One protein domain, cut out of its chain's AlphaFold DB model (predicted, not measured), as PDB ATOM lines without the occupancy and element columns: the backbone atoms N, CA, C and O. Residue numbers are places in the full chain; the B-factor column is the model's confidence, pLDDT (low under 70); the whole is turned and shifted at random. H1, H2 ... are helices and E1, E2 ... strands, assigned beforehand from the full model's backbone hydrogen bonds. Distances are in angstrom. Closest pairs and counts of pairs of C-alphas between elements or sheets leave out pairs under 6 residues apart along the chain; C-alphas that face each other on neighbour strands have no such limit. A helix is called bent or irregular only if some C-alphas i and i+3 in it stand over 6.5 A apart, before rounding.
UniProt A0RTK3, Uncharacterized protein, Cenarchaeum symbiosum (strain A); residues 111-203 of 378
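Overview. This is residues 111 to 203 of the 378 residues of an uncharacterized protein of Cenarchaeum symbiosum (strain A) (UniProt A0RTK3). A small twisted sheet of four strands has H1 over one face and H2 at its edge strand E1, while H3 runs on from E4 and leads away from the sheet; residues 195 to 203, of which 195 to 202 belong to H3, stick out free. The 93 printed residues hold three named helices and four named strands, in the order E1 H1 H2 E2 E3 E4 H3; the class is mixed, helices and strands. The sheet order is E1 E2 E4 E3, mixed. The whole is loose, with a radius of gyration of the C-alphas of 15.6 A, and elongated, 54 by 33 by 22 A.

Arrangement. In the sheet, strongly twisted but only just, at up to 4.2 A off its best plane, E2, residues 165 to 170, is parallel to E1, residues 120 to 125, with N 123 and O 167 2.9 A apart, and to E4, residues 183 to 187, with N 168 and O 184 2.8 A apart. E3, residues 177 to 180, forms a hairpin with E4, antiparallel, with N 178 and O 185 at 2.8 A. E1, E2 and the two helices between them make a strand-helix-strand unit, two parallel strands joined through helices, with a left-handed crossover. H1, residues 137 to 145, is on the sheet at a height over the sheet of 10.1 A, over E2 and only just not over E1, on which 2 of its 9 C-alphas fall. H2, residues 149 to 158, only grazes the sheet; its closest C-alphas to E1 are Asn 156 and Phe 120, 6.2 A. H3, residues 188 to 202, grazes the sheet too and touches H1 with residues 188 to 192 alone, about perpendicular at 85 degrees, closest at the C-alphas of Ala 138 and Tyr 188, 5.8 A. H2 and H3 are apart. Each O i to N i+4 pair is within hydrogen-bond range in H1 and H3, and 4 of 6 in H2, which is irregular, but only just: C-alphas 150 and 153 are 6.9 A apart.

Along the chain. E1 is 15.9 A long from C-alpha 120 at (23.787, 12.458, -24.481), E2 15.4 A, E4 12.6 A and E3 9.4 A. H1 is 11.8 A long, H2 14.8 A and H3 21.5 A, ending at C-alpha 202 at (33.695, -3.193, 5.300).

Size, cuts and confidence. The C-alphas of Gly 111 and Phe 203, the two farthest apart, are 54.9 A apart. The printed part has no cut. The link from E1 to H1, 11 residues, is long. Residues 111 to 112 and 126 to 137 have pLDDT under 70.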
ATOM      1  N   GLY A 111      19.781  35.110 -25.554       52.84
ATOM      2  CA  GLY A 111      20.363  35.350 -26.878       52.84
ATOM      3  C   GLY A 111      21.826  34.924 -27.076       52.84
ATOM      4  O   GLY A 111      22.290  34.985 -28.209       52.84
ATOM      5  N   ASN A 112      22.547  34.506 -26.026       68.56
ATOM      6  CA  ASN A 112      23.949  34.065 -26.105       68.56
ATOM      7  C   ASN A 112      24.152  32.559 -25.863       68.56
ATOM      8  O   ASN A 112      25.298  32.107 -25.879       68.56
ATOM      9  N   MET A 113      23.085  31.792 -25.611       79.94
ATOM     10  CA  MET A 113      23.214  30.339 -25.481       79.94
ATOM     11  C   MET A 113      23.526  29.703 -26.834       79.94
ATOM     12  O   MET A 113      23.019  30.157 -27.864       79.94
ATOM     13  N   ILE A 114      24.341  28.649 -26.829       89.38
ATOM     14  CA  ILE A 114      24.577  27.877 -28.048       89.38
ATOM     15  C   ILE A 114      23.302  27.144 -28.483       89.38
ATOM     16  O   ILE A 114      22.423  26.843 -27.672       89.38
ATOM     17  N   GLU A 115      23.191  26.901 -29.788       90.38
ATOM     18  CA  GLU A 115      22.141  26.042 -30.326       90.38
ATOM     19  C   GLU A 115      22.411  24.602 -29.902       90.38
ATOM     20  O   GLU A 115      23.530  24.113 -30.054       90.38
ATOM     21  N   ASP A 116      21.367  23.954 -29.405       93.25
ATOM     22  CA  ASP A 116      21.401  22.554 -29.028       93.25
ATOM     23  C   ASP A 116      21.161  21.677 -30.259       93.25
ATOM     24  O   ASP A 116      20.155  21.834 -30.957       93.25
ATOM     25  N   ARG A 117      22.132  20.829 -30.580       95.31
ATOM     26  CA  ARG A 117      22.214  20.031 -31.812       95.31
ATOM     27  C   ARG A 117      22.557  18.572 -31.548       95.31
ATOM     28  O   ARG A 117      22.796  17.847 -32.516       95.31
ATOM     29  N   GLY A 118      22.618  18.161 -30.292       94.69
ATOM     30  CA  GLY A 118      22.817  16.767 -29.969       94.69
ATOM     31  C   GLY A 118      22.443  16.433 -28.546       94.69
ATOM     32  O   GLY A 118      22.245  17.315 -27.720       94.69
ATOM     33  N   ASP A 119      22.380  15.138 -28.299       95.62
ATOM     34  CA  ASP A 119      21.981  14.577 -27.021       95.62
ATOM     35  C   ASP A 119      23.093  13.673 -26.473       95.62
ATOM     36  O   ASP A 119      23.842  13.019 -27.207       95.62
ATOM     37  N   PHE A 120      23.177  13.589 -25.153       96.25
ATOM     38  CA  PHE A 120      23.787  12.458 -24.481       96.25
ATOM     39  C   PHE A 120      22.915  11.221 -24.674       96.25
ATOM     40  O   PHE A 120      21.703  11.250 -24.434       96.25
ATOM     41  N   TYR A 121      23.538  10.111 -25.056       95.00
ATOM     42  CA  TYR A 121      22.863   8.823 -25.163       95.00
ATOM     43  C   TYR A 121      23.734   7.701 -24.610       95.00
ATOM     44  O   TYR A 121      24.960   7.730 -24.715       95.00
ATOM     45  N   HIS A 122      23.080   6.703 -24.016       94.06
ATOM     46  CA  HIS A 122      23.755   5.590 -23.364       94.06
ATOM     47  C   HIS A 122      23.793   4.344 -24.253       94.06
ATOM     48  O   HIS A 122      22.772   3.950 -24.831       94.06
ATOM     49  N   THR A 123      24.948   3.691 -24.318       92.19
ATOM     50  CA  THR A 123      25.164   2.417 -25.008       92.19
ATOM     51  C   THR A 123      25.834   1.413 -24.076       92.19
ATOM     52  O   THR A 123      26.371   1.747 -23.024       92.19
ATOM     53  N   TYR A 124      25.747   0.140 -24.450       88.06
ATOM     54  CA  TYR A 124      26.457  -0.927 -23.762       88.06
ATOM     55  C   TYR A 124      27.197  -1.748 -24.803       88.06
ATOM     56  O   TYR A 124      26.550  -2.466 -25.579       88.06
ATOM     57  N   ASP A 125      28.521  -1.671 -24.792       80.75
ATOM     58  CA  ASP A 125      29.348  -2.375 -25.760       80.75
ATOM     59  C   ASP A 125      29.899  -3.682 -25.180       80.75
ATOM     60  O   ASP A 125      30.334  -3.786 -24.029       80.75
ATOM     61  N   GLU A 126      29.869  -4.724 -26.010       66.06
ATOM     62  CA  GLU A 126      30.561  -5.979 -25.737       66.06
ATOM     63  C   GLU A 126      31.988  -5.860 -26.280       66.06
ATOM     64  O   GLU A 126      32.171  -5.698 -27.490       66.06
ATOM     65  N   HIS A 127      33.016  -6.012 -25.439       57.53
ATOM     66  CA  HIS A 127      34.371  -6.180 -25.962       57.53
ATOM     67  C   HIS A 127      34.481  -7.569 -26.615       57.53
ATOM     68  O   HIS A 127      34.353  -8.588 -25.926       57.53
ATOM     69  N   PRO A 128      34.733  -7.668 -27.936       56.94
ATOM     70  CA  PRO A 128      34.683  -8.938 -28.663       56.94
ATOM     71  C   PRO A 128      35.754  -9.947 -28.218       56.94
ATOM     72  O   PRO A 128      35.655 -11.124 -28.564       56.94
ATOM     73  N   ASN A 129      36.754  -9.498 -27.453       55.22
ATOM     74  CA  ASN A 129      37.830 -10.325 -26.910       55.22
ATOM     75  C   ASN A 129      37.783 -10.460 -25.378       55.22
ATOM     76  O   ASN A 129      38.770 -10.918 -24.808       55.22
ATOM     77  N   SER A 130      36.683 -10.071 -24.712       54.62
ATOM     78  CA  SER A 130      36.586 -10.209 -23.251       54.62
ATOM     79  C   SER A 130      36.831 -11.672 -22.834       54.62
ATOM     80  O   SER A 130      36.206 -12.585 -23.390       54.62
ATOM     81  N   PRO A 131      37.742 -11.933 -21.876       55.41
ATOM     82  CA  PRO A 131      37.947 -13.270 -21.329       55.41
ATOM     83  C   PRO A 131      36.797 -13.704 -20.402       55.41
ATOM     84  O   PRO A 131      36.760 -14.867 -19.986       55.41
ATOM     85  N   TYR A 132      35.874 -12.797 -20.069       53.50
ATOM     86  CA  TYR A 132      34.730 -13.055 -19.203       53.50
ATOM     87  C   TYR A 132      33.515 -13.559 -20.003       53.50
ATOM     88  O   TYR A 132      33.411 -13.331 -21.212       53.50
ATOM     89  N   PRO A 133      32.582 -14.302 -19.371       55.12
ATOM     90  CA  PRO A 133      31.367 -14.754 -20.041       55.12
ATOM     91  C   PRO A 133      30.601 -13.572 -20.650       55.12
ATOM     92  O   PRO A 133      30.508 -12.520 -20.019       55.12
ATOM     93  N   LYS A 134      30.003 -13.761 -21.838       48.38
ATOM     94  CA  LYS A 134      29.025 -12.803 -22.386       48.38
ATOM     95  C   LYS A 134      27.987 -12.484 -21.308       48.38
ATOM     96  O   LYS A 134      27.415 -13.422 -20.750       48.38
ATOM     97  N   HIS A 135      27.760 -11.194 -21.072       54.62
ATOM     98  CA  HIS A 135      27.019 -10.658 -19.930       54.62
ATOM     99  C   HIS A 135      27.709 -10.950 -18.595       54.62
ATOM    100  O   HIS A 135      27.324 -11.855 -17.849       54.62
ATOM    101  N   SER A 136      28.736 -10.155 -18.281       59.56
ATOM    102  CA  SER A 136      29.279 -10.103 -16.925       59.56
ATOM    103  C   SER A 136      28.156  -9.728 -15.940       59.56
ATOM    104  O   SER A 136      27.129  -9.145 -16.314       59.56
ATOM    105  N   SER A 137      28.302 -10.081 -14.662       67.12
ATOM    106  CA  SER A 137      27.328  -9.650 -13.651       67.12
ATOM    107  C   SER A 137      27.227  -8.121 -13.545       67.12
ATOM    108  O   SER A 137      26.160  -7.639 -13.189       67.12
ATOM    109  N   ALA A 138      28.275  -7.372 -13.904       72.25
ATOM    110  CA  ALA A 138      28.278  -5.915 -13.991       72.25
ATOM    111  C   ALA A 138      27.481  -5.414 -15.200       72.25
ATOM    112  O   ALA A 138      26.627  -4.559 -15.018       72.25
ATOM    113  N   ASP A 139      27.682  -5.982 -16.396       76.06
ATOM    114  CA  ASP A 139      26.867  -5.670 -17.585       76.06
ATOM    115  C   ASP A 139      25.377  -5.883 -17.292       76.06
ATOM    116  O   ASP A 139      24.554  -4.986 -17.466       76.06
ATOM    117  N   THR A 140      25.036  -7.052 -16.742       78.19
ATOM    118  CA  THR A 140      23.652  -7.367 -16.356       78.19
ATOM    119  C   THR A 140      23.124  -6.367 -15.326       78.19
ATOM    120  O   THR A 140      22.031  -5.832 -15.486       78.19
ATOM    121  N   TYR A 141      23.910  -6.079 -14.286       82.62
ATOM    122  CA  TYR A 141      23.510  -5.167 -13.221       82.62
ATOM    123  C   TYR A 141      23.296  -3.730 -13.709       82.62
ATOM    124  O   TYR A 141      22.277  -3.124 -13.379       82.62
ATOM    125  N   LEU A 142      24.227  -3.175 -14.486       82.19
ATOM    126  CA  LEU A 142      24.130  -1.801 -14.984       82.19
ATOM    127  C   LEU A 142      22.917  -1.652 -15.912       82.19
ATOM    128  O   LEU A 142      22.131  -0.726 -15.725       82.19
ATOM    129  N   ARG A 143      22.674  -2.635 -16.795       84.31
ATOM    130  CA  ARG A 143      21.464  -2.684 -17.637       84.31
ATOM    131  C   ARG A 143      20.172  -2.746 -16.833       84.31
ATOM    132  O   ARG A 143      19.222  -2.029 -17.143       84.31
ATOM    133  N   ASP A 144      20.115  -3.619 -15.830       82.50
ATOM    134  CA  ASP A 144      18.900  -3.832 -15.039       82.50
ATOM    135  C   ASP A 144      18.607  -2.640 -14.118       82.50
ATOM    136  O   ASP A 144      17.449  -2.251 -13.953       82.50
ATOM    137  N   SER A 145      19.654  -2.041 -13.542       81.56
ATOM    138  CA  SER A 145      19.549  -0.867 -12.668       81.56
ATOM    139  C   SER A 145      19.267   0.428 -13.426       81.56
ATOM    140  O   SER A 145      18.747   1.365 -12.823       81.56
ATOM    141  N   LYS A 146      19.573   0.486 -14.731       83.56
ATOM    142  CA  LYS A 146      19.449   1.692 -15.567       83.56
ATOM    143  C   LYS A 146      20.194   2.894 -14.985       83.56
ATOM    144  O   LYS A 146      19.708   4.029 -15.034       83.56
ATOM    145  N   LEU A 147      21.342   2.622 -14.360       82.44
ATOM    146  CA  LEU A 147      22.050   3.580 -13.519       82.44
ATOM    147  C   LEU A 147      22.333   4.883 -14.276       82.44
ATOM    148  O   LEU A 147      21.981   5.965 -13.804       82.44
ATOM    149  N   PHE A 148      22.897   4.775 -15.478       83.31
ATOM    150  CA  PHE A 148      23.263   5.928 -16.300       83.31
ATOM    151  C   PHE A 148      22.086   6.453 -17.119       83.31
ATOM    152  O   PHE A 148      21.926   7.664 -17.247       83.31
ATOM    153  N   GLU A 149      21.201   5.580 -17.598       86.19
ATOM    154  CA  GLU A 149      19.989   5.970 -18.320       86.19
ATOM    155  C   GLU A 149      19.110   6.891 -17.472       86.19
ATOM    156  O   GLU A 149      18.569   7.864 -17.993       86.19
ATOM    157  N   SER A 150      19.042   6.647 -16.158       79.50
ATOM    158  CA  SER A 150      18.321   7.508 -15.212       79.50
ATOM    159  C   SER A 150      18.852   8.947 -15.152       79.50
ATOM    160  O   SER A 150      18.167   9.838 -14.653       79.50
ATOM    161  N   LYS A 151      20.078   9.192 -15.636       84.50
ATOM    162  CA  LYS A 151      20.729  10.509 -15.632       84.50
ATOM    163  C   LYS A 151      20.689  11.202 -16.988       84.50
ATOM    164  O   LYS A 151      20.949  12.401 -17.027       84.50
ATOM    165  N   MET A 152      20.323  10.500 -18.064       88.56
ATOM    166  CA  MET A 152      20.309  11.059 -19.421       88.56
ATOM    167  C   MET A 152      19.325  12.220 -19.538       88.56
ATOM    168  O   MET A 152      19.690  13.283 -20.030       88.56
ATOM    169  N   ASP A 153      18.112  12.054 -19.008       85.31
ATOM    170  CA  ASP A 153      17.091  13.108 -19.018       85.31
ATOM    171  C   ASP A 153      17.589  14.373 -18.308       85.31
ATOM    172  O   ASP A 153      17.396  15.484 -18.799       85.31
ATOM    173  N   PHE A 154      18.286  14.206 -17.179       83.94
ATOM    174  CA  PHE A 154      18.849  15.320 -16.423       83.94
ATOM    175  C   PHE A 154      19.934  16.055 -17.213       83.94
ATOM    176  O   PHE A 154      19.851  17.272 -17.366       83.94
ATOM    177  N   ILE A 155      20.939  15.346 -17.730       89.88
ATOM    178  CA  ILE A 155      22.057  16.002 -18.421       89.88
ATOM    179  C   ILE A 155      21.634  16.592 -19.776       89.88
ATOM    180  O   ILE A 155      22.116  17.665 -20.121       89.88
ATOM    181  N   ASN A 156      20.682  15.978 -20.487       91.69
ATOM    182  CA  ASN A 156      20.110  16.542 -21.717       91.69
ATOM    183  C   ASN A 156      19.223  17.762 -21.445       91.69
ATOM    184  O   ASN A 156      19.176  18.691 -22.244       91.69
ATOM    185  N   ALA A 157      18.533  17.809 -20.302       87.19
ATOM    186  CA  ALA A 157      17.805  19.011 -19.899       87.19
ATOM    187  C   ALA A 157      18.750  20.132 -19.428       87.19
ATOM    188  O   ALA A 157      18.465  21.315 -19.626       87.19
ATOM    189  N   ALA A 158      19.859  19.765 -18.781       88.06
ATOM    190  CA  ALA A 158      20.785  20.708 -18.174       88.06
ATOM    191  C   ALA A 158      21.774  21.315 -19.175       88.06
ATOM    192  O   ALA A 158      22.092  22.495 -19.040       88.06
ATOM    193  N   PHE A 159      22.269  20.559 -20.157       91.88
ATOM    194  CA  PHE A 159      23.363  20.963 -21.046       91.88
ATOM    195  C   PHE A 159      22.938  20.940 -22.514       91.88
ATOM    196  O   PHE A 159      22.267  20.021 -22.956       91.88
ATOM    197  N   ARG A 160      23.382  21.941 -23.281       92.94
ATOM    198  CA  ARG A 160      23.118  22.065 -24.720       92.94
ATOM    199  C   ARG A 160      24.354  21.650 -25.491       92.94
ATOM    200  O   ARG A 160      25.399  22.272 -25.307       92.94
ATOM    201  N   LEU A 161      24.250  20.673 -26.381       94.56
ATOM    202  CA  LEU A 161      25.418  20.110 -27.050       94.56
ATOM    203  C   LEU A 161      25.519  20.529 -28.520       94.56
ATOM    204  O   LEU A 161      24.515  20.653 -29.216       94.56
ATOM    205  N   PRO A 162      26.735  20.711 -29.063       94.19
ATOM    206  CA  PRO A 162      26.922  20.948 -30.492       94.19
ATOM    207  C   PRO A 162      26.770  19.682 -31.358       94.19
ATOM    208  O   PRO A 162      26.674  19.813 -32.582       94.19
ATOM    209  N   HIS A 163      26.814  18.490 -30.759       95.25
ATOM    210  CA  HIS A 163      26.652  17.172 -31.386       95.25
ATOM    211  C   HIS A 163      26.408  16.103 -30.311       95.25
ATOM    212  O   HIS A 163      26.663  16.357 -29.136       95.25
ATOM    213  N   ASP A 164      25.935  14.923 -30.720       97.50
ATOM    214  CA  ASP A 164      25.649  13.824 -29.795       97.50
ATOM    215  C   ASP A 164      26.918  13.315 -29.101       97.50
ATOM    216  O   ASP A 164      27.965  13.163 -29.740       97.50
ATOM    217  N   ILE A 165      26.801  12.991 -27.814       97.44
ATOM    218  CA  ILE A 165      27.883  12.416 -27.011       97.44
ATOM    219  C   ILE A 165      27.454  11.037 -26.519       97.44
ATOM    220  O   ILE A 165      26.457  10.886 -25.815       97.44
ATOM    221  N   GLU A 166      28.235  10.024 -26.883       96.56
ATOM    222  CA  GLU A 166      28.020   8.661 -26.411       96.56
ATOM    223  C   GLU A 166      28.546   8.497 -24.982       96.56
ATOM    224  O   GLU A 166      29.653   8.932 -24.653       96.56
ATOM    225  N   ILE A 167      27.762   7.814 -24.153       95.69
ATOM    226  CA  ILE A 167      28.167   7.298 -22.849       95.69
ATOM    227  C   ILE A 167      28.066   5.778 -22.936       95.69
ATOM    228  O   ILE A 167      26.966   5.231 -22.946       95.69
ATOM    229  N   SER A 168      29.205   5.103 -23.040       93.31
ATOM    230  CA  SER A 168      29.270   3.651 -23.199       93.31
ATOM    231  C   SER A 168      29.705   2.994 -21.897       93.31
ATOM    232  O   SER A 168      30.732   3.361 -21.321       93.31
ATOM    233  N   ALA A 169      28.935   2.010 -21.440       91.12
ATOM    234  CA  ALA A 169      29.419   1.021 -20.489       91.12
ATOM    235  C   ALA A 169      29.982  -0.174 -21.274       91.12
ATOM    236  O   ALA A 169      29.273  -0.789 -22.074       91.12
ATOM    237  N   GLU A 170      31.257  -0.501 -21.082       88.50
ATOM    238  CA  GLU A 170      31.931  -1.532 -21.877       88.50
ATOM    239  C   GLU A 170      33.007  -2.278 -21.080       88.50
ATOM    240  O   GLU A 170      33.348  -1.915 -19.958       88.50
ATOM    241  N   GLU A 171      33.534  -3.364 -21.637       86.38
ATOM    242  CA  GLU A 171      34.692  -4.055 -21.063       86.38
ATOM    243  C   GLU A 171      35.980  -3.437 -21.616       86.38
ATOM    244  O   GLU A 171      36.155  -3.351 -22.834       86.38
ATOM    245  N   CYS A 172      36.892  -3.040 -20.729       86.25
ATOM    246  CA  CYS A 172      38.091  -2.284 -21.105       86.25
ATOM    247  C   CYS A 172      39.413  -3.022 -20.857       86.25
ATOM    248  O   CYS A 172      40.478  -2.507 -21.206       86.25
ATOM    249  N   GLU A 173      39.363  -4.177 -20.199       84.81
ATOM    250  CA  GLU A 173      40.482  -4.909 -19.599       84.81
ATOM    251  C   GLU A 173      41.232  -4.114 -18.506       84.81
ATOM    252  O   GLU A 173      42.344  -4.477 -18.109       84.81
ATOM    253  N   VAL A 174      40.632  -3.027 -18.004       86.12
ATOM    254  CA  VAL A 174      41.190  -2.132 -16.978       86.12
ATOM    255  C   VAL A 174      40.092  -1.561 -16.079       86.12
ATOM    256  O   VAL A 174      39.028  -1.174 -16.552       86.12
ATOM    257  N   GLU A 175      40.371  -1.451 -14.779       89.62
ATOM    258  CA  GLU A 175      39.509  -0.779 -13.795       89.62
ATOM    259  C   GLU A 175      39.602   0.746 -13.976       89.62
ATOM    260  O   GLU A 175      40.481   1.383 -13.394       89.62
ATOM    261  N   ASN A 176      38.774   1.333 -14.850       91.81
ATOM    262  CA  ASN A 176      38.825   2.774 -15.116       91.81
ATOM    263  C   ASN A 176      37.536   3.368 -15.729       91.81
ATOM    264  O   ASN A 176      36.587   2.653 -16.043       91.81
ATOM    265  N   ALA A 177      37.531   4.684 -15.915       95.75
ATOM    266  CA  ALA A 177      36.605   5.428 -16.758       95.75
ATOM    267  C   ALA A 177      37.390   6.458 -17.588       95.75
ATOM    268  O   ALA A 177      38.526   6.787 -17.249       95.75
ATOM    269  N   PHE A 178      36.835   6.901 -18.719       95.62
ATOM    270  CA  PHE A 178      37.534   7.817 -19.621       95.62
ATOM    271  C   PHE A 178      36.593   8.738 -20.394       95.62
ATOM    272  O   PHE A 178      35.654   8.268 -21.031       95.62
ATOM    273  N   TRP A 179      36.972  10.002 -20.540       96.81
ATOM    274  CA  TRP A 179      36.666  10.806 -21.717       96.81
ATOM    275  C   TRP A 179      37.699  10.524 -22.814       96.81
ATOM    276  O   TRP A 179      38.883  10.854 -22.698       96.81
ATOM    277  N   ARG A 180      37.280   9.874 -23.907       93.75
ATOM    278  CA  ARG A 180      38.182   9.560 -25.024       93.75
ATOM    279  C   ARG A 180      37.429   9.460 -26.339       93.75
ATOM    280  O   ARG A 180      36.397   8.813 -26.425       93.75
ATOM    281  N   ASN A 181      38.013  10.010 -27.406       93.44
ATOM    282  CA  ASN A 181      37.463   9.947 -28.768       93.44
ATOM    283  C   ASN A 181      36.028  10.507 -28.880       93.44
ATOM    284  O   ASN A 181      35.250  10.013 -29.691       93.44
ATOM    285  N   GLY A 182      35.684  11.526 -28.083       94.88
ATOM    286  CA  GLY A 182      34.355  12.147 -28.102       94.88
ATOM    287  C   GLY A 182      33.260  11.341 -27.394       94.88
ATOM    288  O   GLY A 182      32.082  11.614 -27.610       94.88
ATOM    289  N   ARG A 183      33.631  10.343 -26.582       95.88
ATOM    290  CA  ARG A 183      32.698   9.548 -25.780       95.88
ATOM    291  C   ARG A 183      33.185   9.376 -24.347       95.88
ATOM    292  O   ARG A 183      34.393   9.340 -24.096       95.88
ATOM    293  N   ILE A 184      32.233   9.246 -23.428       97.44
ATOM    294  CA  ILE A 184      32.475   8.815 -22.051       97.44
ATOM    295  C   ILE A 184      32.426   7.289 -22.036       97.44
ATOM    296  O   ILE A 184      31.488   6.688 -22.552       97.44
ATOM    297  N   VAL A 185      33.440   6.663 -21.456       95.81
ATOM    298  CA  VAL A 185      33.584   5.213 -21.352       95.81
ATOM    299  C   VAL A 185      33.641   4.839 -19.881       95.81
ATOM    300  O   VAL A 185      34.539   5.291 -19.174       95.81
ATOM    301  N   ILE A 186      32.721   3.994 -19.427       94.38
ATOM    302  CA  ILE A 186      32.722   3.412 -18.084       94.38
ATOM    303  C   ILE A 186      33.039   1.923 -18.201       94.38
ATOM    304  O   ILE A 186      32.270   1.161 -18.785       94.38
ATOM    305  N   CYS A 187      34.160   1.494 -17.628       92.00
ATOM    306  CA  CYS A 187      34.576   0.101 -17.715       92.00
ATOM    307  C   CYS A 187      33.831  -0.763 -16.692       92.00
ATOM    308  O   CYS A 187      33.742  -0.399 -15.517       92.00
ATOM    309  N   TYR A 188      33.334  -1.936 -17.085       88.62
ATOM    310  CA  TYR A 188      32.681  -2.868 -16.152       88.62
ATOM    311  C   TYR A 188      33.592  -3.259 -14.980       88.62
ATOM    312  O   TYR A 188      33.129  -3.454 -13.854       88.62
ATOM    313  N   GLU A 189      34.897  -3.328 -15.218       87.62
ATOM    314  CA  GLU A 189      35.925  -3.611 -14.223       87.62
ATOM    315  C   GLU A 189      35.990  -2.548 -13.131       87.62
ATOM    316  O   GLU A 189      36.284  -2.895 -11.991       87.62
ATOM    317  N   LEU A 190      35.655  -1.290 -13.440       90.50
ATOM    318  CA  LEU A 190      35.585  -0.225 -12.442       90.50
ATOM    319  C   LEU A 190      34.524  -0.531 -11.383       90.50
ATOM    320  O   LEU A 190      34.801  -0.443 -10.189       90.50
ATOM    321  N   PHE A 191      33.329  -0.953 -11.802       88.62
ATOM    322  CA  PHE A 191      32.267  -1.339 -10.872       88.62
ATOM    323  C   PHE A 191      32.704  -2.489  -9.957       88.62
ATOM    324  O   PHE A 191      32.483  -2.448  -8.745       88.62
ATOM    325  N   TYR A 192      33.368  -3.501 -10.520       83.31
ATOM    326  CA  TYR A 192      33.896  -4.615  -9.738       83.31
ATOM    327  C   TYR A 192      35.006  -4.195  -8.781       83.31
ATOM    328  O   TYR A 192      35.011  -4.658  -7.641       83.31
ATOM    329  N   GLY A 193      35.921  -3.334  -9.230       84.88
ATOM    330  CA  GLY A 193      36.989  -2.775  -8.407       84.88
ATOM    331  C   GLY A 193      36.426  -2.048  -7.193       84.88
ATOM    332  O   GLY A 193      36.784  -2.375  -6.066       84.88
ATOM    333  N   ILE A 194      35.438  -1.171  -7.400       88.62
ATOM    334  CA  ILE A 194      34.777  -0.437  -6.314       88.62
ATOM    335  C   ILE A 194      34.058  -1.386  -5.349       88.62
ATOM    336  O   ILE A 194      34.182  -1.243  -4.133       88.62
ATOM    337  N   LEU A 195      33.305  -2.364  -5.864       84.25
ATOM    338  CA  LEU A 195      32.613  -3.324  -5.005       84.25
ATOM    339  C   LEU A 195      33.612  -4.173  -4.208       84.25
ATOM    340  O   LEU A 195      33.395  -4.432  -3.028       84.25
ATOM    341  N   ASN A 196      34.717  -4.591  -4.823       82.56
ATOM    342  CA  ASN A 196      35.776  -5.329  -4.144       82.56
ATOM    343  C   ASN A 196      36.474  -4.471  -3.078       82.56
ATOM    344  O   ASN A 196      36.730  -4.968  -1.983       82.56
ATOM    345  N   ASP A 197      36.727  -3.192  -3.360       82.50
ATOM    346  CA  ASP A 197      37.272  -2.240  -2.391       82.50
ATOM    347  C   ASP A 197      36.330  -2.091  -1.196       82.50
ATOM    348  O   ASP A 197      36.760  -2.283  -0.056       82.50
ATOM    349  N   TYR A 198      35.035  -1.860  -1.442       83.44
ATOM    350  CA  TYR A 198      34.025  -1.826  -0.384       83.44
ATOM    351  C   TYR A 198      34.080  -3.099   0.453       83.44
ATOM    352  O   TYR A 198      34.129  -3.037   1.686       83.44
ATOM    353  N   GLN A 199      34.123  -4.252  -0.219       80.81
ATOM    354  CA  GLN A 199      34.113  -5.528   0.464       80.81
ATOM    355  C   GLN A 199      35.357  -5.730   1.325       80.81
ATOM    356  O   GLN A 199      35.272  -6.205   2.451       80.81
ATOM    357  N   HIS A 200      36.524  -5.346   0.828       79.94
ATOM    358  CA  HIS A 200      37.766  -5.504   1.565       79.94
ATOM    359  C   HIS A 200      37.797  -4.678   2.860       79.94
ATOM    360  O   HIS A 200      38.358  -5.122   3.861       79.94
ATOM    361  N   HIS A 201      37.184  -3.492   2.848       76.94
ATOM    362  CA  HIS A 201      37.240  -2.537   3.956       76.94
ATOM    363  C   HIS A 201      36.095  -2.703   4.959       76.94
ATOM    364  O   HIS A 201      36.292  -2.443   6.144       76.94
ATOM    365  N   ASN A 202      34.927  -3.165   4.504       71.62
ATOM    366  CA  ASN A 202      33.695  -3.193   5.300       71.62
ATOM    367  C   ASN A 202      33.197  -4.611   5.616       71.62
ATOM    368  O   ASN A 202      32.126  -4.765   6.202       71.62
ATOM    369  N   PHE A 203      33.933  -5.662   5.233       71.31
ATOM    370  CA  PHE A 203      33.505  -7.033   5.508       71.31
ATOM    371  C   PHE A 203      33.425  -7.319   7.009       71.31
ATOM    372  O   PHE A 203      34.438  -7.412   7.705       71.31
TER     373      PHE A 203